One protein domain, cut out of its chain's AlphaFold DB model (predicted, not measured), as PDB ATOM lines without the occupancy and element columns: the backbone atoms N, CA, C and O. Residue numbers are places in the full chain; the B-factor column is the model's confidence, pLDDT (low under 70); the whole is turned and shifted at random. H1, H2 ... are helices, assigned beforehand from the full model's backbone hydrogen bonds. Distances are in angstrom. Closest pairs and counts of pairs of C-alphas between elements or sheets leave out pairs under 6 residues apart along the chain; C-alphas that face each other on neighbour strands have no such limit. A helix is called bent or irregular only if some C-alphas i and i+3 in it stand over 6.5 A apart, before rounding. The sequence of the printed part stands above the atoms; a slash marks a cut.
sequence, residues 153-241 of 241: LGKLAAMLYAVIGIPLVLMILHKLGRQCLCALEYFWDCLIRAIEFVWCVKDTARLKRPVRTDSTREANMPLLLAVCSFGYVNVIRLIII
ATOM      1  N   LEU A 153      38.380  21.268 -55.953       84.06
ATOM      2  CA  LEU A 153      37.080  21.183 -55.282       84.06
ATOM      3  C   LEU A 153      37.042  20.074 -54.223       84.06
ATOM      4  O   LEU A 153      36.545  20.305 -53.128       84.06
ATOM      5  N   GLY A 154      37.619  18.900 -54.506       84.00
ATOM      6  CA  GLY A 154      37.664  17.798 -53.540       84.00
ATOM      7  C   GLY A 154      38.510  18.130 -52.311       84.00
ATOM      8  O   GLY A 154      38.125  17.800 -51.195       84.00
ATOM      9  N   LYS A 155      39.623  18.853 -52.496       85.19
ATOM     10  CA  LYS A 155      40.439  19.358 -51.382       85.19
ATOM     11  C   LYS A 155      39.676  20.366 -50.526       85.19
ATOM     12  O   LYS A 155      39.705  20.253 -49.307       85.19
ATOM     13  N   LEU A 156      38.972  21.313 -51.152       90.25
ATOM     14  CA  LEU A 156      38.160  22.295 -50.429       90.25
ATOM     15  C   LEU A 156      37.022  21.621 -49.646       90.25
ATOM     16  O   LEU A 156      36.818  21.928 -48.475       90.25
ATOM     17  N   ALA A 157      36.328  20.659 -50.260       87.75
ATOM     18  CA  ALA A 157      35.287  19.881 -49.595       87.75
ATOM     19  C   ALA A 157      35.838  19.085 -48.401       87.75
ATOM     20  O   ALA A 157      35.239  19.103 -47.328       87.75
ATOM     21  N   ALA A 158      37.005  18.447 -48.549       87.19
ATOM     22  CA  ALA A 158      37.664  17.725 -47.461       87.19
ATOM     23  C   ALA A 158      38.086  18.656 -46.309       87.19
ATOM     24  O   ALA A 158      37.936  18.288 -45.147       87.19
ATOM     25  N   MET A 159      38.560  19.871 -46.610       89.38
ATOM     26  CA  MET A 159      38.890  20.878 -45.595       89.38
ATOM     27  C   MET A 159      37.654  21.312 -44.801       89.38
ATOM     28  O   MET A 159      37.677  21.281 -43.574       89.38
ATOM     29  N   LEU A 160      36.557  21.664 -45.482       91.19
ATOM     30  CA  LEU A 160      35.298  22.032 -44.821       91.19
ATOM     31  C   LEU A 160      34.742  20.874 -43.982       91.19
ATOM     32  O   LEU A 160      34.298  21.075 -42.852       91.19
ATOM     33  N   TYR A 161      34.825  19.654 -44.514       89.88
ATOM     34  CA  TYR A 161      34.427  18.443 -43.808       89.88
ATOM     35  C   TYR A 161      35.261  18.206 -42.545       89.88
ATOM     36  O   TYR A 161      34.699  17.871 -41.508       89.88
ATOM     37  N   ALA A 162      36.577  18.430 -42.588       89.69
ATOM     38  CA  ALA A 162      37.442  18.288 -41.420       89.69
ATOM     39  C   ALA A 162      37.096  19.299 -40.314       89.69
ATOM     40  O   ALA A 162      36.998  18.917 -39.149       89.69
ATOM     41  N   VAL A 163      36.840  20.565 -40.668       92.31
ATOM     42  CA  VAL A 163      36.513  21.629 -39.696       92.31
ATOM     43  C   VAL A 163      35.257  21.299 -38.885       92.31
ATOM     44  O   VAL A 163      35.222  21.556 -37.686       92.31
ATOM     45  N   ILE A 164      34.243  20.705 -39.515       91.81
ATOM     46  CA  ILE A 164      32.992  20.321 -38.842       91.81
ATOM     47  C   ILE A 164      33.107  18.926 -38.208       91.81
ATOM     48  O   ILE A 164      32.588  18.684 -37.119       91.81
ATOM     49  N   GLY A 165      33.797  17.999 -38.872       89.00
ATOM     50  CA  GLY A 165      33.898  16.602 -38.461       89.00
ATOM     51  C   GLY A 165      34.718  16.398 -37.189       89.00
ATOM     52  O   GLY A 165      34.290  15.650 -36.313       89.00
ATOM     53  N   ILE A 166      35.853  17.088 -37.046       92.38
ATOM     54  CA  ILE A 166      36.735  16.965 -35.873       92.38
ATOM     55  C   ILE A 166      36.000  17.290 -34.556       92.38
ATOM     56  O   ILE A 166      35.983  16.428 -33.675       92.38
ATOM     57  N   PRO A 167      35.351  18.462 -34.375       92.75
ATOM     58  CA  PRO A 167      34.664  18.771 -33.118       92.75
ATOM     59  C   PRO A 167      33.493  17.819 -32.837       92.75
ATOM     60  O   PRO A 167      33.271  17.437 -31.687       92.75
ATOM     61  N   LEU A 168      32.776  17.386 -33.876       91.31
ATOM     62  CA  LEU A 168      31.667  16.444 -33.741       91.31
ATOM     63  C   LEU A 168      32.168  15.079 -33.240       91.31
ATOM     64  O   LEU A 168      31.605  14.510 -32.304       91.31
ATOM     65  N   VAL A 169      33.272  14.584 -33.799       90.44
ATOM     66  CA  VAL A 169      33.891  13.314 -33.397       90.44
ATOM     67  C   VAL A 169      34.482  13.404 -31.999       90.44
ATOM     68  O   VAL A 169      34.309  12.466 -31.231       90.44
ATOM     69  N   LEU A 170      35.106  14.525 -31.626       89.81
ATOM     70  CA  LEU A 170      35.582  14.747 -30.256       89.81
ATOM     71  C   LEU A 170      34.430  14.695 -29.242       89.81
ATOM     72  O   LEU A 170      34.557  14.058 -28.196       89.81
ATOM     73  N   MET A 171      33.278  15.291 -29.566       92.06
ATOM     74  CA  MET A 171      32.090  15.240 -28.710       92.06
ATOM     75  C   MET A 171      31.531  13.814 -28.579       92.06
ATOM     76  O   MET A 171      31.157  13.392 -27.480       92.06
ATOM     77  N   ILE A 172      31.483  13.057 -29.680       91.62
ATOM     78  CA  ILE A 172      31.076  11.645 -29.663       91.62
ATOM     79  C   ILE A 172      32.070  10.817 -28.852       91.62
ATOM     80  O   ILE A 172      31.649  10.034 -28.003       91.62
ATOM     81  N   LEU A 173      33.370  11.007 -29.070       89.88
ATOM     82  CA  LEU A 173      34.430  10.273 -28.388       89.88
ATOM     83  C   LEU A 173      34.396  10.525 -26.881       89.88
ATOM     84  O   LEU A 173      34.567   9.587 -26.115       89.88
ATOM     85  N   HIS A 174      34.097  11.750 -26.449       89.25
ATOM     86  CA  HIS A 174      33.908  12.062 -25.035       89.25
ATOM     87  C   HIS A 174      32.753  11.253 -24.420       89.25
ATOM     88  O   HIS A 174      32.915  10.599 -23.388       89.25
ATOM     89  N   LYS A 175      31.584  11.236 -25.077       90.94
ATOM     90  CA  LYS A 175      30.420  10.466 -24.604       90.94
ATOM     91  C   LYS A 175      30.678   8.959 -24.627       90.94
ATOM     92  O   LYS A 175      30.376   8.276 -23.651       90.94
ATOM     93  N   LEU A 176      31.248   8.452 -25.717       91.19
ATOM     94  CA  LEU A 176      31.562   7.036 -25.891       91.19
ATOM     95  C   LEU A 176      32.650   6.584 -24.911       91.19
ATOM     96  O   LEU A 176      32.542   5.508 -24.332       91.19
ATOM     97  N   GLY A 177      33.659   7.422 -24.672       87.75
ATOM     98  CA  GLY A 177      34.702   7.197 -23.678       87.75
ATOM     99  C   GLY A 177      34.112   7.051 -22.280       87.75
ATOM    100  O   GLY A 177      34.397   6.066 -21.603       87.75
ATOM    101  N   ARG A 178      33.203   7.950 -21.877       86.88
ATOM    102  CA  ARG A 178      32.509   7.838 -20.586       86.88
ATOM    103  C   ARG A 178      31.668   6.563 -20.486       86.88
ATOM    104  O   ARG A 178      31.720   5.883 -19.466       86.88
ATOM    105  N   GLN A 179      30.932   6.212 -21.540       87.44
ATOM    106  CA  GLN A 179      30.148   4.971 -21.580       87.44
ATOM    107  C   GLN A 179      31.035   3.724 -21.477       87.44
ATOM    108  O   GLN A 179      30.717   2.815 -20.715       87.44
ATOM    109  N   CYS A 180      32.158   3.699 -22.196       88.44
ATOM    110  CA  CYS A 180      33.126   2.606 -22.160       88.44
ATOM    111  C   CYS A 180      33.749   2.456 -20.765       88.44
ATOM    112  O   CYS A 180      33.810   1.352 -20.231       88.44
ATOM    113  N   LEU A 181      34.130   3.569 -20.133       87.19
ATOM    114  CA  LEU A 181      34.663   3.586 -18.771       87.19
ATOM    115  C   LEU A 181      33.645   3.057 -17.753       87.19
ATOM    116  O   LEU A 181      33.995   2.206 -16.942       87.19
ATOM    117  N   CYS A 182      32.379   3.481 -17.828       83.81
ATOM    118  CA  CYS A 182      31.327   2.952 -16.957       83.81
ATOM    119  C   CYS A 182      31.044   1.463 -17.215       83.81
ATOM    120  O   CYS A 182      30.819   0.712 -16.268       83.81
ATOM    121  N   ALA A 183      31.076   1.016 -18.475       83.88
ATOM    122  CA  ALA A 183      30.940  -0.400 -18.811       83.88
ATOM    123  C   ALA A 183      32.104  -1.229 -18.245       83.88
ATOM    124  O   ALA A 183      31.888  -2.336 -17.757       83.88
ATOM    125  N   LEU A 184      33.321  -0.679 -18.259       84.50
ATOM    126  CA  LEU A 184      34.506  -1.309 -17.689       84.50
ATOM    127  C   LEU A 184      34.462  -1.333 -16.156       84.50
ATOM    128  O   LEU A 184      34.776  -2.366 -15.577       84.50
ATOM    129  N   GLU A 185      34.022  -0.254 -15.500       83.06
ATOM    130  CA  GLU A 185      33.772  -0.237 -14.049       83.06
ATOM    131  C   GLU A 185      32.719  -1.286 -13.665       83.06
ATOM    132  O   GLU A 185      32.928  -2.061 -12.736       83.06
ATOM    133  N   TYR A 186      31.623  -1.380 -14.423       84.50
ATOM    134  CA  TYR A 186      30.598  -2.402 -14.206       84.50
ATOM    135  C   TYR A 186      31.142  -3.821 -14.402       84.50
ATOM    136  O   TYR A 186      30.861  -4.717 -13.603       84.50
ATOM    137  N   PHE A 187      31.937  -4.033 -15.451       84.88
ATOM    138  CA  PHE A 187      32.589  -5.312 -15.703       84.88
ATOM    139  C   PHE A 187      33.560  -5.677 -14.575       84.88
ATOM    140  O   PHE A 187      33.554  -6.816 -14.116       84.88
ATOM    141  N   TRP A 188      34.339  -4.711 -14.089       80.69
ATOM    142  CA  TRP A 188      35.264  -4.878 -12.971       80.69
ATOM    143  C   TRP A 188      34.536  -5.215 -11.665       80.69
ATOM    144  O   TRP A 188      34.924  -6.148 -10.966       80.69
ATOM    145  N   ASP A 189      33.428  -4.535 -11.372       80.94
ATOM    146  CA  ASP A 189      32.578  -4.853 -10.223       80.94
ATOM    147  C   ASP A 189      31.973  -6.259 -10.338       80.94
ATOM    148  O   ASP A 189      31.880  -6.987  -9.347       80.94
ATOM    149  N   CYS A 190      31.566  -6.664 -11.543       81.38
ATOM    150  CA  CYS A 190      31.065  -8.010 -11.806       81.38
ATOM    151  C   CYS A 190      32.171  -9.062 -11.612       81.38
ATOM    152  O   CYS A 190      31.940 -10.089 -10.974       81.38
ATOM    153  N   LEU A 191      33.385  -8.773 -12.089       82.38
ATOM    154  CA  LEU A 191      34.569  -9.615 -11.930       82.38
ATOM    155  C   LEU A 191      34.922  -9.806 -10.450       82.38
ATOM    156  O   LEU A 191      35.098 -10.940 -10.012       82.38
ATOM    157  N   ILE A 192      34.969  -8.724  -9.664       81.69
ATOM    158  CA  ILE A 192      35.232  -8.795  -8.220       81.69
ATOM    159  C   ILE A 192      34.165  -9.640  -7.526       81.69
ATOM    160  O   ILE A 192      34.511 -10.530  -6.756       81.69
ATOM    161  N   ARG A 193      32.877  -9.430  -7.830       80.75
ATOM    162  CA  ARG A 193      31.796 -10.238  -7.241       80.75
ATOM    163  C   ARG A 193      31.897 -11.716  -7.613       80.75
ATOM    164  O   ARG A 193      31.637 -12.566  -6.768       80.75
ATOM    165  N   ALA A 194      32.277 -12.034  -8.849       81.44
ATOM    166  CA  ALA A 194      32.503 -13.413  -9.270       81.44
ATOM    167  C   ALA A 194      33.679 -14.047  -8.507       81.44
ATOM    168  O   ALA A 194      33.569 -15.184  -8.052       81.44
ATOM    169  N   ILE A 195      34.769 -13.302  -8.296       77.69
ATOM    170  CA  ILE A 195      35.922 -13.751  -7.502       77.69
ATOM    171  C   ILE A 195      35.533 -13.954  -6.031       77.69
ATOM    172  O   ILE A 195      35.876 -14.985  -5.459       77.69
ATOM    173  N   GLU A 196      34.772 -13.033  -5.431       75.56
ATOM    174  CA  GLU A 196      34.244 -13.170  -4.064       75.56
ATOM    175  C   GLU A 196      33.369 -14.420  -3.908       75.56
ATOM    176  O   GLU A 196      33.463 -15.120  -2.898       75.56
ATOM    177  N   PHE A 197      32.559 -14.741  -4.923       73.69
ATOM    178  CA  PHE A 197      31.713 -15.935  -4.936       73.69
ATOM    179  C   PHE A 197      32.531 -17.230  -5.020       73.69
ATOM    180  O   PHE A 197      32.192 -18.221  -4.377       73.69
ATOM    181  N   VAL A 198      33.627 -17.219  -5.785       74.69
ATOM    182  CA  VAL A 198      34.524 -18.374  -5.943       74.69
ATOM    183  C   VAL A 198      35.426 -18.573  -4.716       74.69
ATOM    184  O   VAL A 198      35.715 -19.712  -4.362       74.69
ATOM    185  N   TRP A 199      35.853 -17.494  -4.049       66.62
ATOM    186  CA  TRP A 199      36.821 -17.549  -2.942       66.62
ATOM    187  C   TRP A 199      36.202 -17.473  -1.535       66.62
ATOM    188  O   TRP A 199      36.927 -17.637  -0.557       66.62
ATOM    189  N   CYS A 200      34.886 -17.260  -1.396       58.56
ATOM    190  CA  CYS A 200      34.170 -17.177  -0.110       58.56
ATOM    191  C   CYS A 200      34.860 -16.259   0.930       58.56
ATOM    192  O   CYS A 200      34.824 -16.504   2.138       58.56
ATOM    193  N   VAL A 201      35.520 -15.190   0.470       59.28
ATOM    194  CA  VAL A 201      36.155 -14.191   1.340       59.28
ATOM    195  C   VAL A 201      35.089 -13.182   1.755       59.28
ATOM    196  O   VAL A 201      34.636 -12.342   0.982       59.28
ATOM    197  N   LYS A 202      34.661 -13.295   3.007       55.41
ATOM    198  CA  LYS A 202      33.639 -12.464   3.637       55.41
ATOM    199  C   LYS A 202      34.304 -11.274   4.329       55.41
ATOM    200  O   LYS A 202      34.531 -11.385   5.522       55.41
ATOM    201  N   ASP A 203      34.638 -10.187   3.609       56.12
ATOM    202  CA  ASP A 203      34.743  -8.829   4.213       56.12
ATOM    203  C   ASP A 203      35.036  -7.626   3.272       56.12
ATOM    204  O   ASP A 203      35.632  -6.628   3.677       56.12
ATOM    205  N   THR A 204      34.564  -7.600   2.022       56.75
ATOM    206  CA  THR A 204      34.766  -6.416   1.143       56.75
ATOM    207  C   THR A 204      33.715  -5.306   1.320       56.75
ATOM    208  O   THR A 204      33.604  -4.384   0.509       56.75
ATOM    209  N   ALA A 205      32.945  -5.323   2.413       53.41
ATOM    210  CA  ALA A 205      31.930  -4.303   2.694       53.41
ATOM    211  C   ALA A 205      32.525  -2.899   2.954       53.41
ATOM    212  O   ALA A 205      31.816  -1.901   2.825       53.41
ATOM    213  N   ARG A 206      33.828  -2.788   3.261       48.47
ATOM    214  CA  ARG A 206      34.508  -1.495   3.489       48.47
ATOM    215  C   ARG A 206      34.947  -0.767   2.215       48.47
ATOM    216  O   ARG A 206      35.250   0.423   2.291       48.47
ATOM    217  N   LEU A 207      34.961  -1.432   1.055       56.47
ATOM    218  CA  LEU A 207      35.347  -0.800  -0.216       56.47
ATOM    219  C   LEU A 207      34.152  -0.237  -1.003       56.47
ATOM    220  O   LEU A 207      34.326   0.534  -1.945       56.47
ATOM    221  N   LYS A 208      32.926  -0.567  -0.587       51.06
ATOM    222  CA  LYS A 208      31.680  -0.102  -1.203       51.06
ATOM    223  C   LYS A 208      31.337   1.316  -0.728       51.06
ATOM    224  O   LYS A 208      30.380   1.518   0.014       51.06
ATOM    225  N   ARG A 209      32.128   2.322  -1.119       41.91
ATOM    226  CA  ARG A 209      31.711   3.723  -0.926       41.91
ATOM    227  C   ARG A 209      30.591   4.073  -1.915       41.91
ATOM    228  O   ARG A 209      30.682   3.691  -3.082       41.91
ATOM    229  N   PRO A 210      29.542   4.784  -1.467       44.94
ATOM    230  CA  PRO A 210      28.391   5.097  -2.293       44.94
ATOM    231  C   PRO A 210      28.771   6.037  -3.438       44.94
ATOM    232  O   PRO A 210      29.534   6.990  -3.281       44.94
ATOM    233  N   VAL A 211      28.179   5.744  -4.589       58.47
ATOM    234  CA  VAL A 211      28.192   6.529  -5.820       58.47
ATOM    235  C   VAL A 211      27.581   7.905  -5.539       58.47
ATOM    236  O   VAL A 211      26.360   8.061  -5.542       58.47
ATOM    237  N   ARG A 212      28.409   8.921  -5.260       51.50
ATOM    238  CA  ARG A 212      27.972  10.321  -5.304       51.50
ATOM    239  C   ARG A 212      29.100  11.278  -5.693       51.50
ATOM    240  O   ARG A 212      30.170  11.285  -5.091       51.50
ATOM    241  N   THR A 213      28.736  12.141  -6.642       42.00
ATOM    242  CA  THR A 213      29.363  13.381  -7.138       42.00
ATOM    243  C   THR A 213      30.468  13.264  -8.201       42.00
ATOM    244  O   THR A 213      31.586  12.822  -7.966       42.00
ATOM    245  N   ASP A 214      30.064  13.709  -9.393       54.44
ATOM    246  CA  ASP A 214      30.551  13.479 -10.757       54.44
ATOM    247  C   ASP A 214      31.823  14.252 -11.184       54.44
ATOM    248  O   ASP A 214      32.262  14.097 -12.315       54.44
ATOM    249  N   SER A 215      32.443  15.089 -10.339       54.28
ATOM    250  CA  SER A 215      33.514  16.008 -10.798       54.28
ATOM    251  C   SER A 215      34.946  15.600 -10.428       54.28
ATOM    252  O   SER A 215      35.891  15.977 -11.111       54.28
ATOM    253  N   THR A 216      35.142  14.809  -9.369       52.53
ATOM    254  CA  THR A 216      36.477  14.416  -8.874       52.53
ATOM    255  C   THR A 216      36.959  13.055  -9.386       52.53
ATOM    256  O   THR A 216      38.141  12.744  -9.246       52.53
ATOM    257  N   ARG A 217      36.095  12.231 -10.004       51.38
ATOM    258  CA  ARG A 217      36.500  10.939 -10.598       51.38
ATOM    259  C   ARG A 217      37.136  11.090 -11.979       51.38
ATOM    260  O   ARG A 217      38.088  10.367 -12.245       51.38
ATOM    261  N   GLU A 218      36.713  12.051 -12.804       54.44
ATOM    262  CA  GLU A 218      37.303  12.245 -14.144       54.44
ATOM    263  C   GLU A 218      38.805  12.576 -14.091       54.44
ATOM    264  O   GLU A 218      39.563  12.126 -14.945       54.44
ATOM    265  N   ALA A 219      39.265  13.261 -13.037       55.47
ATOM    266  CA  ALA A 219      40.686  13.556 -12.829       55.47
ATOM    267  C   ALA A 219      41.494  12.372 -12.255       55.47
ATOM    268  O   ALA A 219      42.681  12.235 -12.541       55.47
ATOM    269  N   ASN A 220      40.866  11.498 -11.460       54.75
ATOM    270  CA  ASN A 220      41.558  10.425 -10.728       54.75
ATOM    271  C   ASN A 220      41.538   9.066 -11.452       54.75
ATOM    272  O   ASN A 220      42.394   8.218 -11.200       54.75
ATOM    273  N   MET A 221      40.592   8.857 -12.372       60.38
ATOM    274  CA  MET A 221      40.480   7.650 -13.198       60.38
ATOM    275  C   MET A 221      41.712   7.374 -14.089       60.38
ATOM    276  O   MET A 221      42.161   6.227 -14.100       60.38
ATOM    277  N   PRO A 222      42.335   8.365 -14.768       60.22
ATOM    278  CA  PRO A 222      43.566   8.123 -15.528       60.22
ATOM    279  C   PRO A 222      44.767   7.799 -14.631       60.22
ATOM    280  O   PRO A 222      45.638   7.034 -15.031       60.22
ATOM    281  N   LEU A 223      44.805   8.327 -13.404       65.00
ATOM    282  CA  LEU A 223      45.901   8.106 -12.459       65.00
ATOM    283  C   LEU A 223      45.858   6.682 -11.887       65.00
ATOM    284  O   LEU A 223      46.887   6.018 -11.800       65.00
ATOM    285  N   LEU A 224      44.659   6.168 -11.594       64.25
ATOM    286  CA  LEU A 224      44.463   4.777 -11.180       64.25
ATOM    287  C   LEU A 224      44.836   3.793 -12.302       64.25
ATOM    288  O   LEU A 224      45.554   2.824 -12.063       64.25
ATOM    289  N   LEU A 225      44.407   4.073 -13.539       65.75
ATOM    290  CA  LEU A 225      44.775   3.287 -14.722       65.75
ATOM    291  C   LEU A 225      46.285   3.327 -14.985       65.75
ATOM    292  O   LEU A 225      46.873   2.293 -15.302       65.75
ATOM    293  N   ALA A 226      46.928   4.483 -14.798       67.31
ATOM    294  CA  ALA A 226      48.376   4.624 -14.904       67.31
ATOM    295  C   ALA A 226      49.110   3.803 -13.832       67.31
ATOM    296  O   ALA A 226      50.066   3.104 -14.158       67.31
ATOM    297  N   VAL A 227      48.642   3.809 -12.579       75.06
ATOM    298  CA  VAL A 227      49.223   2.994 -11.496       75.06
ATOM    299  C   VAL A 227      49.046   1.496 -11.773       75.06
ATOM    300  O   VAL A 227      50.003   0.734 -11.629       75.06
ATOM    301  N   CYS A 228      47.873   1.064 -12.243       67.50
ATOM    302  CA  CYS A 228      47.641  -0.325 -12.651       67.50
ATOM    303  C   CYS A 228      48.498  -0.733 -13.861       67.50
ATOM    304  O   CYS A 228      49.035  -1.839 -13.881       67.50
ATOM    305  N   SER A 229      48.684   0.159 -14.839       73.56
ATOM    306  CA  SER A 229      49.553  -0.075 -15.998       73.56
ATOM    307  C   SER A 229      51.022  -0.204 -15.585       73.56
ATOM    308  O   SER A 229      51.684  -1.164 -15.979       73.56
ATOM    309  N   PHE A 230      51.517   0.680 -14.711       76.88
ATOM    310  CA  PHE A 230      52.865   0.579 -14.145       76.88
ATOM    311  C   PHE A 230      53.065  -0.719 -13.357       76.88
ATOM    312  O   PHE A 230      54.106  -1.363 -13.495       76.88
ATOM    313  N   GLY A 231      52.075  -1.135 -12.565       76.62
ATOM    314  CA  GLY A 231      52.111  -2.416 -11.860       76.62
ATOM    315  C   GLY A 231      52.219  -3.599 -12.825       76.62
ATOM    316  O   GLY A 231      53.098  -4.445 -12.672       76.62
ATOM    317  N   TYR A 232      51.392  -3.616 -13.871       75.44
ATOM    318  CA  TYR A 232      51.376  -4.679 -14.877       75.44
ATOM    319  C   TYR A 232      52.689  -4.779 -15.673       75.44
ATOM    320  O   TYR A 232      53.204  -5.878 -15.874       75.44
ATOM    321  N   VAL A 233      53.287  -3.646 -16.059       81.12
ATOM    322  CA  VAL A 233      54.584  -3.616 -16.762       81.12
ATOM    323  C   VAL A 233      55.708  -4.185 -15.893       81.12
ATOM    324  O   VAL A 233      56.548  -4.936 -16.387       81.12
ATOM    325  N   ASN A 234      55.717  -3.877 -14.592       76.00
ATOM    326  CA  ASN A 234      56.712  -4.431 -13.672       76.00
ATOM    327  C   ASN A 234      56.515  -5.934 -13.438       76.00
ATOM    328  O   ASN A 234      57.500  -6.663 -13.364       76.00
ATOM    329  N   VAL A 235      55.268  -6.412 -13.397       80.75
ATOM    330  CA  VAL A 235      54.958  -7.848 -13.301       80.75
ATOM    331  C   VAL A 235      55.411  -8.599 -14.555       80.75
ATOM    332  O   VAL A 235      56.082  -9.617 -14.431       80.75
ATOM    333  N   ILE A 236      55.133  -8.083 -15.757       80.81
ATOM    334  CA  ILE A 236      55.626  -8.685 -17.008       80.81
ATOM    335  C   ILE A 236      57.154  -8.727 -17.028       80.81
ATOM    336  O   ILE A 236      57.741  -9.747 -17.384       80.81
ATOM    337  N   ARG A 237      57.811  -7.635 -16.623       80.25
ATOM    338  CA  ARG A 237      59.275  -7.569 -16.563       80.25
ATOM    339  C   ARG A 237      59.866  -8.617 -15.613       80.25
ATOM    340  O   ARG A 237      60.921  -9.149 -15.920       80.25
ATOM    341  N   LEU A 238      59.194  -8.920 -14.504       79.44
ATOM    342  CA  LEU A 238      59.593  -9.956 -13.541       79.44
ATOM    343  C   LEU A 238      59.336 -11.394 -14.017       79.44
ATOM    344  O   LEU A 238      59.905 -12.314 -13.450       79.44
ATOM    345  N   ILE A 239      58.456 -11.593 -15.001       80.19
ATOM    346  CA  ILE A 239      58.139 -12.917 -15.567       80.19
ATOM    347  C   ILE A 239      59.063 -13.256 -16.747       80.19
ATOM    348  O   ILE A 239      59.307 -14.427 -17.023       80.19
ATOM    349  N   ILE A 240      59.541 -12.239 -17.472       76.75
ATOM    350  CA  ILE A 240      60.407 -12.401 -18.653       76.75
ATOM    351  C   ILE A 240      61.900 -12.506 -18.281       76.75
ATOM    352  O   ILE A 240      62.679 -13.031 -19.077       76.75
ATOM    353  N   ILE A 241      62.302 -12.007 -17.106       62.28
ATOM    354  CA  ILE A 241      63.668 -12.111 -16.555       62.28
ATOM    355  C   ILE A 241      63.734 -13.308 -15.612       62.28
ATOM    356  O   ILE A 241      64.726 -14.063 -15.708       62.28
TER     357      ILE A 241
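AT A GLANCE: This is residues 153 to 241 of the 241 residues of the protein "Ion_trans_2 domain-containing protein" of Toxocara canis (UniProt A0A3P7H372). One long helix, H1, makes the longest axis, with a kink in its first half; after its end a long link with no named element folds back along it, and a second, shorter helix, H2, sets off from near the middle of H1 and sticks out steeply to one side with residues 222 to 240. The arrangement is open and loose, and H1 and H2 stay apart. The printed part has 89 residues with two named helices, H1 then H2, and no named strand; the class is all helix. It is extended, with a radius of gyration of the C-alphas of 20.4 A and spans of 67 by 43 by 24 A.

IN THESE COORDINATES: H1 is residues 153 to 199, 65.1 A from C-alpha 153 at (37.080, 21.183, -55.282) to C-alpha 199 at (36.821, -17.549, -2.942). It has a kink of 35 degrees near residue 165. H1 is neither bent nor irregular, but only just: C-alphas 164 and 167 are 6.2 A apart. H2 is residues 217 to 240, 34.4 A long, ending with C-alpha 240 at (60.407, -12.401, -18.653). H2 is only just irregular: C-alphas 219 and 222 are 6.7 A apart.

HOW THE PARTS SIT: H1 and H2 are apart, with no C-alpha of the one within 8 A of the other. In H1, residues 153 to 177 and 182 to 191 stand free. In H2, residues 222 to 240 stand free. In the link, residues 205 to 216 stand free. Of the O i to N i+4 pairs, 42 of 43 in H1 and 18 of 20 in H2 are within hydrogen-bond range.

THE WHOLE: The two C-alphas farthest apart, those of Leu 153 and Lys 202, are 67.9 A apart. The outline is flat, but only just. The printed part has no cut and ends at residue 241, the chain's last residue. The link from H1 to H2, residues 200 to 216, is long. The mean pLDDT of the printed part is 74.9; residues 199 to 226, 228 and 241 are under 70.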